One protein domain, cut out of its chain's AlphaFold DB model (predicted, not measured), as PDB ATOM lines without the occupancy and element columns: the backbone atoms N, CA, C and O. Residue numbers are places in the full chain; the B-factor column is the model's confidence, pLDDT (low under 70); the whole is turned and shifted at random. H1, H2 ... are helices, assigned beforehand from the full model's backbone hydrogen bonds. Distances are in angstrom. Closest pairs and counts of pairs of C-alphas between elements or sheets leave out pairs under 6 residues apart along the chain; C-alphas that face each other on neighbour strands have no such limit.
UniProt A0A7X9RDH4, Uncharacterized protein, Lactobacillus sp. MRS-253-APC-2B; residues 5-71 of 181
ATOM      1  N   GLN A   5     -38.796  46.483   0.774       82.31
ATOM      2  CA  GLN A   5     -38.634  47.907   1.076       82.31
ATOM      3  C   GLN A   5     -37.214  48.433   0.812       82.31
ATOM      4  O   GLN A   5     -37.065  49.592   0.440       82.31
ATOM      5  N   THR A   6     -36.166  47.608   0.928       83.94
ATOM      6  CA  THR A   6     -34.785  48.067   0.687       83.94
ATOM      7  C   THR A   6     -34.498  48.331  -0.789       83.94
ATOM      8  O   THR A   6     -33.524  49.004  -1.111       83.94
ATOM      9  N   PHE A   7     -35.331  47.809  -1.694       78.56
ATOM     10  CA  PHE A   7     -35.168  47.967  -3.140       78.56
ATOM     11  C   PHE A   7     -36.001  49.107  -3.740       78.56
ATOM     12  O   PHE A   7     -35.820  49.431  -4.914       78.56
ATOM     13  N   TYR A   8     -36.903  49.711  -2.962       80.62
ATOM     14  CA  TYR A   8     -37.819  50.749  -3.432       80.62
ATOM     15  C   TYR A   8     -37.681  52.022  -2.602       80.62
ATOM     16  O   TYR A   8     -37.594  51.978  -1.376       80.62
ATOM     17  N   SER A   9     -37.719  53.174  -3.269       82.50
ATOM     18  CA  SER A   9     -37.830  54.470  -2.593       82.50
ATOM     19  C   SER A   9     -39.172  54.602  -1.862       82.50
ATOM     20  O   SER A   9     -40.147  53.944  -2.221       82.50
ATOM     21  N   ALA A  10     -39.262  55.503  -0.881       81.19
ATOM     22  CA  ALA A  10     -40.500  55.734  -0.124       81.19
ATOM     23  C   ALA A  10     -41.721  56.025  -1.025       81.19
ATOM     24  O   ALA A  10     -42.814  55.527  -0.772       81.19
ATOM     25  N   ALA A  11     -41.525  56.764  -2.123       75.75
ATOM     26  CA  ALA A  11     -42.581  57.040  -3.099       75.75
ATOM     27  C   ALA A  11     -43.052  55.770  -3.834       75.75
ATOM     28  O   ALA A  11     -44.248  55.558  -4.009       75.75
ATOM     29  N   GLN A  12     -42.120  54.895  -4.216       83.00
ATOM     30  CA  GLN A  12     -42.431  53.616  -4.859       83.00
ATOM     31  C   GLN A  12     -43.107  52.636  -3.893       83.00
ATOM     32  O   GLN A  12     -44.013  51.909  -4.289       83.00
ATOM     33  N   GLN A  13     -42.710  52.637  -2.618       86.56
ATOM     34  CA  GLN A  13     -43.373  51.840  -1.586       86.56
ATOM     35  C   GLN A  13     -44.831  52.274  -1.396       86.56
ATOM     36  O   GLN A  13     -45.711  51.417  -1.338       86.56
ATOM     37  N   ALA A  14     -45.098  53.586  -1.370       86.50
ATOM     38  CA  ALA A  14     -46.455  54.123  -1.289       86.50
ATOM     39  C   ALA A  14     -47.306  53.730  -2.511       86.50
ATOM     40  O   ALA A  14     -48.474  53.371  -2.364       86.50
ATOM     41  N   GLU A  15     -46.721  53.727  -3.713       87.38
ATOM     42  CA  GLU A  15     -47.409  53.264  -4.924       87.38
ATOM     43  C   GLU A  15     -47.757  51.768  -4.851       87.38
ATOM     44  O   GLU A  15     -48.888  51.380  -5.151       87.38
ATOM     45  N   ILE A  16     -46.812  50.926  -4.416       87.56
ATOM     46  CA  ILE A  16     -47.027  49.482  -4.235       87.56
ATOM     47  C   ILE A  16     -48.127  49.228  -3.197       87.56
ATOM     48  O   ILE A  16     -49.024  48.421  -3.440       87.56
ATOM     49  N   GLN A  17     -48.110  49.950  -2.075       87.62
ATOM     50  CA  GLN A  17     -49.143  49.843  -1.043       87.62
ATOM     51  C   GLN A  17     -50.516  50.289  -1.555       87.62
ATOM     52  O   GLN A  17     -51.498  49.588  -1.329       87.62
ATOM     53  N   SER A  18     -50.591  51.396  -2.298       88.75
ATOM     54  CA  SER A  18     -51.843  51.868  -2.900       88.75
ATOM     55  C   SER A  18     -52.414  50.851  -3.892       88.75
ATOM     56  O   SER A  18     -53.604  50.543  -3.855       88.75
ATOM     57  N   LYS A  19     -51.573  50.254  -4.746       87.06
ATOM     58  CA  LYS A  19     -51.983  49.163  -5.646       87.06
ATOM     59  C   LYS A  19     -52.481  47.940  -4.868       87.06
ATOM     60  O   LYS A  19     -53.505  47.373  -5.237       87.06
ATOM     61  N   HIS A  20     -51.811  47.574  -3.778       88.56
ATOM     62  CA  HIS A  20     -52.208  46.434  -2.953       88.56
ATOM     63  C   HIS A  20     -53.556  46.669  -2.251       88.56
ATOM     64  O   HIS A  20     -54.422  45.801  -2.280       88.56
ATOM     65  N   GLN A  21     -53.783  47.876  -1.720       86.19
ATOM     66  CA  GLN A  21     -55.073  48.290  -1.147       86.19
ATOM     67  C   GLN A  21     -56.213  48.255  -2.175       86.19
ATOM     68  O   GLN A  21     -57.362  48.012  -1.822       86.19
ATOM     69  N   ARG A  22     -55.897  48.456  -3.458       86.44
ATOM     70  CA  ARG A  22     -56.841  48.325  -4.579       86.44
ATOM     71  C   ARG A  22     -57.082  46.873  -5.013       86.44
ATOM     72  O   ARG A  22     -57.713  46.658  -6.043       86.44
ATOM     73  N   GLY A  23     -56.563  45.889  -4.277       87.00
ATOM     74  CA  GLY A  23     -56.697  44.465  -4.592       87.00
ATOM     75  C   GLY A  23     -55.796  43.987  -5.733       87.00
ATOM     76  O   GLY A  23     -55.989  42.888  -6.247       87.00
ATOM     77  N   ILE A  24     -54.812  44.787  -6.156       86.00
ATOM     78  CA  ILE A  24     -53.879  44.395  -7.219       86.00
ATOM     79  C   ILE A  24     -52.774  43.533  -6.599       86.00
ATOM     80  O   ILE A  24     -51.992  44.003  -5.769       86.00
ATOM     81  N   GLY A  25     -52.716  42.267  -7.011       88.00
ATOM     82  CA  GLY A  25     -51.698  41.305  -6.586       88.00
ATOM     83  C   GLY A  25     -50.455  41.281  -7.480       88.00
ATOM     84  O   GLY A  25     -50.328  42.029  -8.454       88.00
ATOM     85  N   PHE A  26     -49.523  40.388  -7.152       89.75
ATOM     86  CA  PHE A  26     -48.339  40.139  -7.972       89.75
ATOM     87  C   PHE A  26     -48.721  39.515  -9.335       89.75
ATOM     88  O   PHE A  26     -49.440  38.513  -9.358       89.75
ATOM     89  N   PRO A  27     -48.213  40.026 -10.475       87.69
ATOM     90  CA  PRO A  27     -48.507  39.482 -11.801       87.69
ATOM     91  C   PRO A  27     -47.696  38.199 -12.077       87.69
ATOM     92  O   PRO A  27     -46.716  38.201 -12.826       87.69
ATOM     93  N   ALA A  28     -48.107  37.087 -11.460       86.19
ATOM     94  CA  ALA A  28     -47.390  35.810 -11.496       86.19
ATOM     95  C   ALA A  28     -47.197  35.253 -12.914       86.19
ATOM     96  O   ALA A  28     -46.101  34.804 -13.253       86.19
ATOM     97  N   GLU A  29     -48.226  35.330 -13.761       85.44
ATOM     98  CA  GLU A  29     -48.160  34.836 -15.142       85.44
ATOM     99  C   GLU A  29     -47.140  35.602 -15.988       85.44
ATOM    100  O   GLU A  29     -46.356  34.999 -16.724       85.44
ATOM    101  N   LEU A  30     -47.115  36.931 -15.855       85.81
ATOM    102  CA  LEU A  30     -46.165  37.793 -16.555       85.81
ATOM    103  C   LEU A  30     -44.730  37.437 -16.147       85.81
ATOM    104  O   LEU A  30     -43.860  37.247 -16.995       85.81
ATOM    105  N   TYR A  31     -44.495  37.290 -14.844       87.31
ATOM    106  CA  TYR A  31     -43.186  36.933 -14.315       87.31
ATOM    107  C   TYR A  31     -42.720  35.547 -14.791       87.31
ATOM    108  O   TYR A  31     -41.582  35.400 -15.235       87.31
ATOM    109  N   GLN A  32     -43.598  34.540 -14.784       88.44
ATOM    110  CA  GLN A  32     -43.266  33.204 -15.287       88.44
ATOM    111  C   GLN A  32     -42.956  33.201 -16.788       88.44
ATOM    112  O   GLN A  32     -42.005  32.546 -17.215       88.44
ATOM    113  N   ARG A  33     -43.726  33.939 -17.598       80.06
ATOM    114  CA  ARG A  33     -43.459  34.073 -19.039       80.06
ATOM    115  C   ARG A  33     -42.105  34.727 -19.290       80.06
ATOM    116  O   ARG A  33     -41.352  34.231 -20.122       80.06
ATOM    117  N   ALA A  34     -41.762  35.771 -18.537       83.38
ATOM    118  CA  ALA A  34     -40.450  36.401 -18.621       83.38
ATOM    119  C   ALA A  34     -39.319  35.428 -18.241       83.38
ATOM    120  O   ALA A  34     -38.334  35.349 -18.967       83.38
ATOM    121  N   LEU A  35     -39.474  34.624 -17.182       82.75
ATOM    122  CA  LEU A  35     -38.482  33.604 -16.805       82.75
ATOM    123  C   LEU A  35     -38.268  32.548 -17.897       82.75
ATOM    124  O   LEU A  35     -37.129  32.173 -18.169       82.75
ATOM    125  N   LYS A  36     -39.343  32.105 -18.563       82.56
ATOM    126  CA  LYS A  36     -39.268  31.125 -19.659       82.56
ATOM    127  C   LYS A  36     -38.467  31.618 -20.865       82.56
ATOM    128  O   LYS A  36     -37.954  30.794 -21.611       82.56
ATOM    129  N   THR A  37     -38.329  32.933 -21.054       75.50
ATOM    130  CA  THR A  37     -37.501  33.469 -22.148       75.50
ATOM    131  C   THR A  37     -36.006  33.214 -21.956       75.50
ATOM    132  O   THR A  37     -35.254  33.336 -22.918       75.50
ATOM    133  N   GLY A  38     -35.554  32.927 -20.726       74.75
ATOM    134  CA  GLY A  38     -34.134  32.779 -20.394       74.75
ATOM    135  C   GLY A  38     -33.304  34.062 -20.546       74.75
ATOM    136  O   GLY A  38     -32.082  34.017 -20.411       74.75
ATOM    137  N   LYS A  39     -33.934  35.209 -20.834       74.31
ATOM    138  CA  LYS A  39     -33.259  36.497 -21.030       74.31
ATOM    139  C   LYS A  39     -33.073  37.236 -19.705       74.31
ATOM    140  O   LYS A  39     -33.784  37.008 -18.730       74.31
ATOM    141  N   PHE A  40     -32.104  38.151 -19.681       75.00
ATOM    142  CA  PHE A  40     -31.838  38.995 -18.519       75.00
ATOM    143  C   PHE A  40     -33.063  39.852 -18.163       75.00
ATOM    144  O   PHE A  40     -33.565  40.601 -19.000       75.00
ATOM    145  N   ILE A  41     -33.507  39.765 -16.907       76.44
ATOM    146  CA  ILE A  41     -34.617  40.556 -16.366       76.44
ATOM    147  C   ILE A  41     -34.041  41.696 -15.514       76.44
ATOM    148  O   ILE A  41     -33.416  41.432 -14.479       76.44
ATOM    149  N   PRO A  42     -34.261  42.968 -15.889       75.50
ATOM    150  CA  PRO A  42     -33.871  44.098 -15.058       75.50
ATOM    151  C   PRO A  42     -34.550  44.063 -13.699       75.50
ATOM    152  O   PRO A  42     -35.707  43.675 -13.567       75.50
ATOM    153  N   HIS A  43     -33.811  44.491 -12.678       81.94
ATOM    154  CA  HIS A  43     -34.299  44.544 -11.303       81.94
ATOM    155  C   HIS A  43     -34.869  43.212 -10.779       81.94
ATOM    156  O   HIS A  43     -35.686  43.189  -9.862       81.94
ATOM    157  N   TYR A  44     -34.384  42.082 -11.299       80.31
ATOM    158  CA  TYR A  44     -34.826  40.743 -10.911       80.31
ATOM    159  C   TYR A  44     -34.942  40.536  -9.389       80.31
ATOM    160  O   TYR A  44     -35.935  39.996  -8.907       80.31
ATOM    161  N   GLN A  45     -33.968  41.020  -8.612       80.75
ATOM    162  CA  GLN A  45     -33.971  40.881  -7.152       80.75
ATOM    163  C   GLN A  45     -35.149  41.603  -6.477       80.75
ATOM    164  O   GLN A  45     -35.757  41.035  -5.569       80.75
ATOM    165  N   ARG A  46     -35.527  42.807  -6.940       85.25
ATOM    166  CA  ARG A  46     -36.678  43.542  -6.380       85.25
ATOM    167  C   ARG A  46     -38.006  42.902  -6.779       85.25
ATOM    168  O   ARG A  46     -38.911  42.803  -5.955       85.25
ATOM    169  N   ILE A  47     -38.089  42.389  -8.010       86.25
ATOM    170  CA  ILE A  47     -39.259  41.654  -8.512       86.25
ATOM    171  C   ILE A  47     -39.457  40.365  -7.707       86.25
ATOM    172  O   ILE A  47     -40.567  40.088  -7.252       86.25
ATOM    173  N   LYS A  48     -38.378  39.618  -7.447       84.44
ATOM    174  CA  LYS A  48     -38.394  38.417  -6.603       84.44
ATOM    175  C   LYS A  48     -38.823  38.731  -5.166       84.44
ATOM    176  O   LYS A  48     -39.591  37.971  -4.581       84.44
ATOM    177  N   ALA A  49     -38.387  39.861  -4.607       85.81
ATOM    178  CA  ALA A  49     -38.818  40.292  -3.278       85.81
ATOM    179  C   ALA A  49     -40.325  40.619  -3.230       85.81
ATOM    180  O   ALA A  49     -41.005  40.225  -2.283       85.81
ATOM    181  N   CYS A  50     -40.874  41.270  -4.265       85.62
ATOM    182  CA  CYS A  50     -42.321  41.486  -4.396       85.62
ATOM    183  C   CYS A  50     -43.096  40.178  -4.577       85.62
ATOM    184  O   CYS A  50     -44.147  40.014  -3.962       85.62
ATOM    185  N   GLN A  51     -42.566  39.225  -5.350       88.19
ATOM    186  CA  GLN A  51     -43.160  37.897  -5.524       88.19
ATOM    187  C   GLN A  51     -43.305  37.167  -4.180       88.19
ATOM    188  O   GLN A  51     -44.374  36.649  -3.869       88.19
ATOM    189  N   GLN A  52     -42.247  37.157  -3.364       85.31
ATOM    190  CA  GLN A  52     -42.244  36.520  -2.038       85.31
ATOM    191  C   GLN A  52     -43.191  37.198  -1.043       85.31
ATOM    192  O   GLN A  52     -43.683  36.548  -0.125       85.31
ATOM    193  N   ALA A  53     -43.431  38.499  -1.208       86.25
ATOM    194  CA  ALA A  53     -44.356  39.271  -0.387       86.25
ATOM    195  C   ALA A  53     -45.787  39.318  -0.955       86.25
ATOM    196  O   ALA A  53     -46.635  39.976  -0.362       86.25
ATOM    197  N   GLN A  54     -46.052  38.659  -2.093       86.56
ATOM    198  CA  GLN A  54     -47.319  38.733  -2.840       86.56
ATOM    199  C   GLN A  54     -47.769  40.174  -3.157       86.56
ATOM    200  O   GLN A  54     -48.959  40.471  -3.264       86.56
ATOM    201  N   LEU A  55     -46.805  41.075  -3.342       89.12
ATOM    202  CA  LEU A  55     -47.050  42.489  -3.603       89.12
ATOM    203  C   LEU A  55     -47.125  42.784  -5.103       89.12
ATOM    204  O   LEU A  55     -46.430  42.140  -5.894       89.12
ATOM    205  N   PRO A  56     -47.911  43.789  -5.515       90.25
ATOM    206  CA  PRO A  56     -47.926  44.235  -6.898       90.25
ATOM    207  C   PRO A  56     -46.568  44.806  -7.318       90.25
ATOM    208  O   PRO A  56     -45.759  45.248  -6.497       90.25
ATOM    209  N   LEU A  57     -46.341  44.820  -8.628       90.06
ATOM    210  CA  LEU A  57     -45.158  45.421  -9.235       90.06
ATOM    211  C   LEU A  57     -45.405  46.880  -9.638       90.06
ATOM    212  O   LEU A  57     -46.538  47.318  -9.884       90.06
ATOM    213  N   LEU A  58     -44.318  47.645  -9.737       88.81
ATOM    214  CA  LEU A  58     -44.368  48.972 -10.338       88.81
ATOM    215  C   LEU A  58     -44.657  48.873 -11.834       88.81
ATOM    216  O   LEU A  58     -44.372  47.872 -12.488       88.81
ATOM    217  N   THR A  59     -45.193  49.955 -12.391       82.88
ATOM    218  CA  THR A  59     -45.505  50.032 -13.824       82.88
ATOM    219  C   THR A  59     -44.249  49.849 -14.681       82.88
ATOM    220  O   THR A  59     -44.301  49.179 -15.706       82.88
ATOM    221  N   GLU A  60     -43.107  50.369 -14.222       82.00
ATOM    222  CA  GLU A  60     -41.799  50.175 -14.860       82.00
ATOM    223  C   GLU A  60     -41.379  48.694 -14.889       82.00
ATOM    224  O   GLU A  60     -40.945  48.192 -15.922       82.00
ATOM    225  N   ASP A  61     -41.549  47.963 -13.783       83.94
ATOM    226  CA  ASP A  61     -41.210  46.534 -13.713       83.94
ATOM    227  C   ASP A  61     -42.096  45.695 -14.635       83.94
ATOM    228  O   ASP A  61     -41.611  44.790 -15.311       83.94
ATOM    229  N   ILE A  62     -43.386  46.029 -14.704       85.31
ATOM    230  CA  ILE A  62     -44.335  45.386 -15.617       85.31
ATOM    231  C   ILE A  62     -43.908  45.623 -17.070       85.31
ATOM    232  O   ILE A  62     -43.819  44.668 -17.837       85.31
ATOM    233  N   GLN A  63     -43.570  46.862 -17.435       83.75
ATOM    234  CA  GLN A  63     -43.083  47.197 -18.778       83.75
ATOM    235  C   GLN A  63     -41.793  46.449 -19.126       83.75
ATOM    236  O   GLN A  63     -41.674  45.921 -20.230       83.75
ATOM    237  N   ASN A  64     -40.855  46.344 -18.184       81.81
ATOM    238  CA  ASN A  64     -39.607  45.614 -18.384       81.81
ATOM    239  C   ASN A  64     -39.843  44.113 -18.597       81.81
ATOM    240  O   ASN A  64     -39.248  43.526 -19.498       81.81
ATOM    241  N   LEU A  65     -40.737  43.490 -17.823       83.50
ATOM    242  CA  LEU A  65     -41.101  42.082 -18.012       83.50
ATOM    243  C   LEU A  65     -41.787  41.854 -19.367       83.50
ATOM    244  O   LEU A  65     -41.442  40.910 -20.076       83.50
ATOM    245  N   THR A  66     -42.702  42.740 -19.765       81.81
ATOM    246  CA  THR A  66     -43.345  42.691 -21.085       81.81
ATOM    247  C   THR A  66     -42.329  42.857 -22.216       81.81
ATOM    248  O   THR A  66     -42.383  42.115 -23.195       81.81
ATOM    249  N   ALA A  67     -41.367  43.771 -22.075       79.00
ATOM    250  CA  ALA A  67     -40.311  43.971 -23.062       79.00
ATOM    251  C   ALA A  67     -39.427  42.723 -23.213       79.00
ATOM    252  O   ALA A  67     -39.131  42.311 -24.332       79.00
ATOM    253  N   VAL A  68     -39.075  42.061 -22.103       78.06
ATOM    254  CA  VAL A  68     -38.316  40.799 -22.119       78.06
ATOM    255  C   VAL A  68     -39.070  39.702 -22.880       78.06
ATOM    256  O   VAL A  68     -38.488  39.050 -23.755       78.06
ATOM    257  N   ILE A  69     -40.369  39.541 -22.596       78.88
ATOM    258  CA  ILE A  69     -41.251  38.573 -23.272       78.88
ATOM    259  C   ILE A  69     -41.316  38.849 -24.775       78.88
ATOM    260  O   ILE A  69     -41.115  37.936 -25.569       78.88
ATOM    261  N   ASN A  70     -41.527  40.107 -25.160       79.12
ATOM    262  CA  ASN A  70     -41.699  40.511 -26.556       79.12
ATOM    263  C   ASN A  70     -40.375  40.741 -27.299       79.12
ATOM    264  O   ASN A  70     -40.385  41.182 -28.444       79.12
ATOM    265  N   HIS A  71     -39.238  40.482 -26.648       73.81
ATOM    266  CA  HIS A  71     -37.901  40.724 -27.196       73.81
ATOM    267  C   HIS A  71     -37.673  42.176 -27.645       73.81
ATOM    268  O   HIS A  71     -36.915  42.439 -28.576       73.81
TER     269      HIS A  71
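What this domain is: This is residues 5 to 71 of the 181 residues of an uncharacterized protein of Lactobacillus sp. MRS-253-APC-2B (UniProt A0A7X9RDH4). Picture two short helices, H2 and H4, packed together at a slant, with H3 close to both, and H1 set across one end of the domain, apart from the other three helices. The 67 printed residues hold four named helices in the order H1, H2, H3, H4 and no named strand, and the class is all helix. The whole is compact, with a radius of gyration of the C-alphas of 11.5 A and spans of 30 by 22 by 19 A.

How they stand to each other: Going along from Gln 5, you first meet H1, residues 10 to 21, which touches no helix. Next come H2, residues 28 to 36, and H3, residues 44 to 52, close but not clearly touching; look at the closest C-alphas, those of Ala 28 and Gln 51, 7.6 A apart. H2 and H3 run opposite ways at a steep tilt of 39 degrees. H4, residues 59 to 69, touches H2, and their closest C-alphas, those of Ala 34 and Ile 69, are 5.2 A apart. H2 and H4 run the same way at a steep tilt of 40 degrees. H3 and H4 are close but not clearly touching, with Ile 47 and Asp 61 the closest, their C-alphas 7.4 A apart; they are only just about perpendicular, at 71 degrees. In H1, H2, H3 and H4, every O i to N i+4 pair is within hydrogen-bond range.

Where its parts are: Find C-alpha 10 at (-40.500, 55.734, -0.124); from there H1 runs 16.4 A to C-alpha 21. H2 measures 12.4 A and H3 12.3 A. H4 runs 15.4 A, from C-alpha 59 to C-alpha 69 at (-41.251, 38.573, -23.272).

The domain as a whole: The C-alphas of Gln 21 and Gly 38 are the two farthest apart, at 32.4 A. The printed part has no cut, and its three links between helices are short. No printed residue is under 70 in pLDDT.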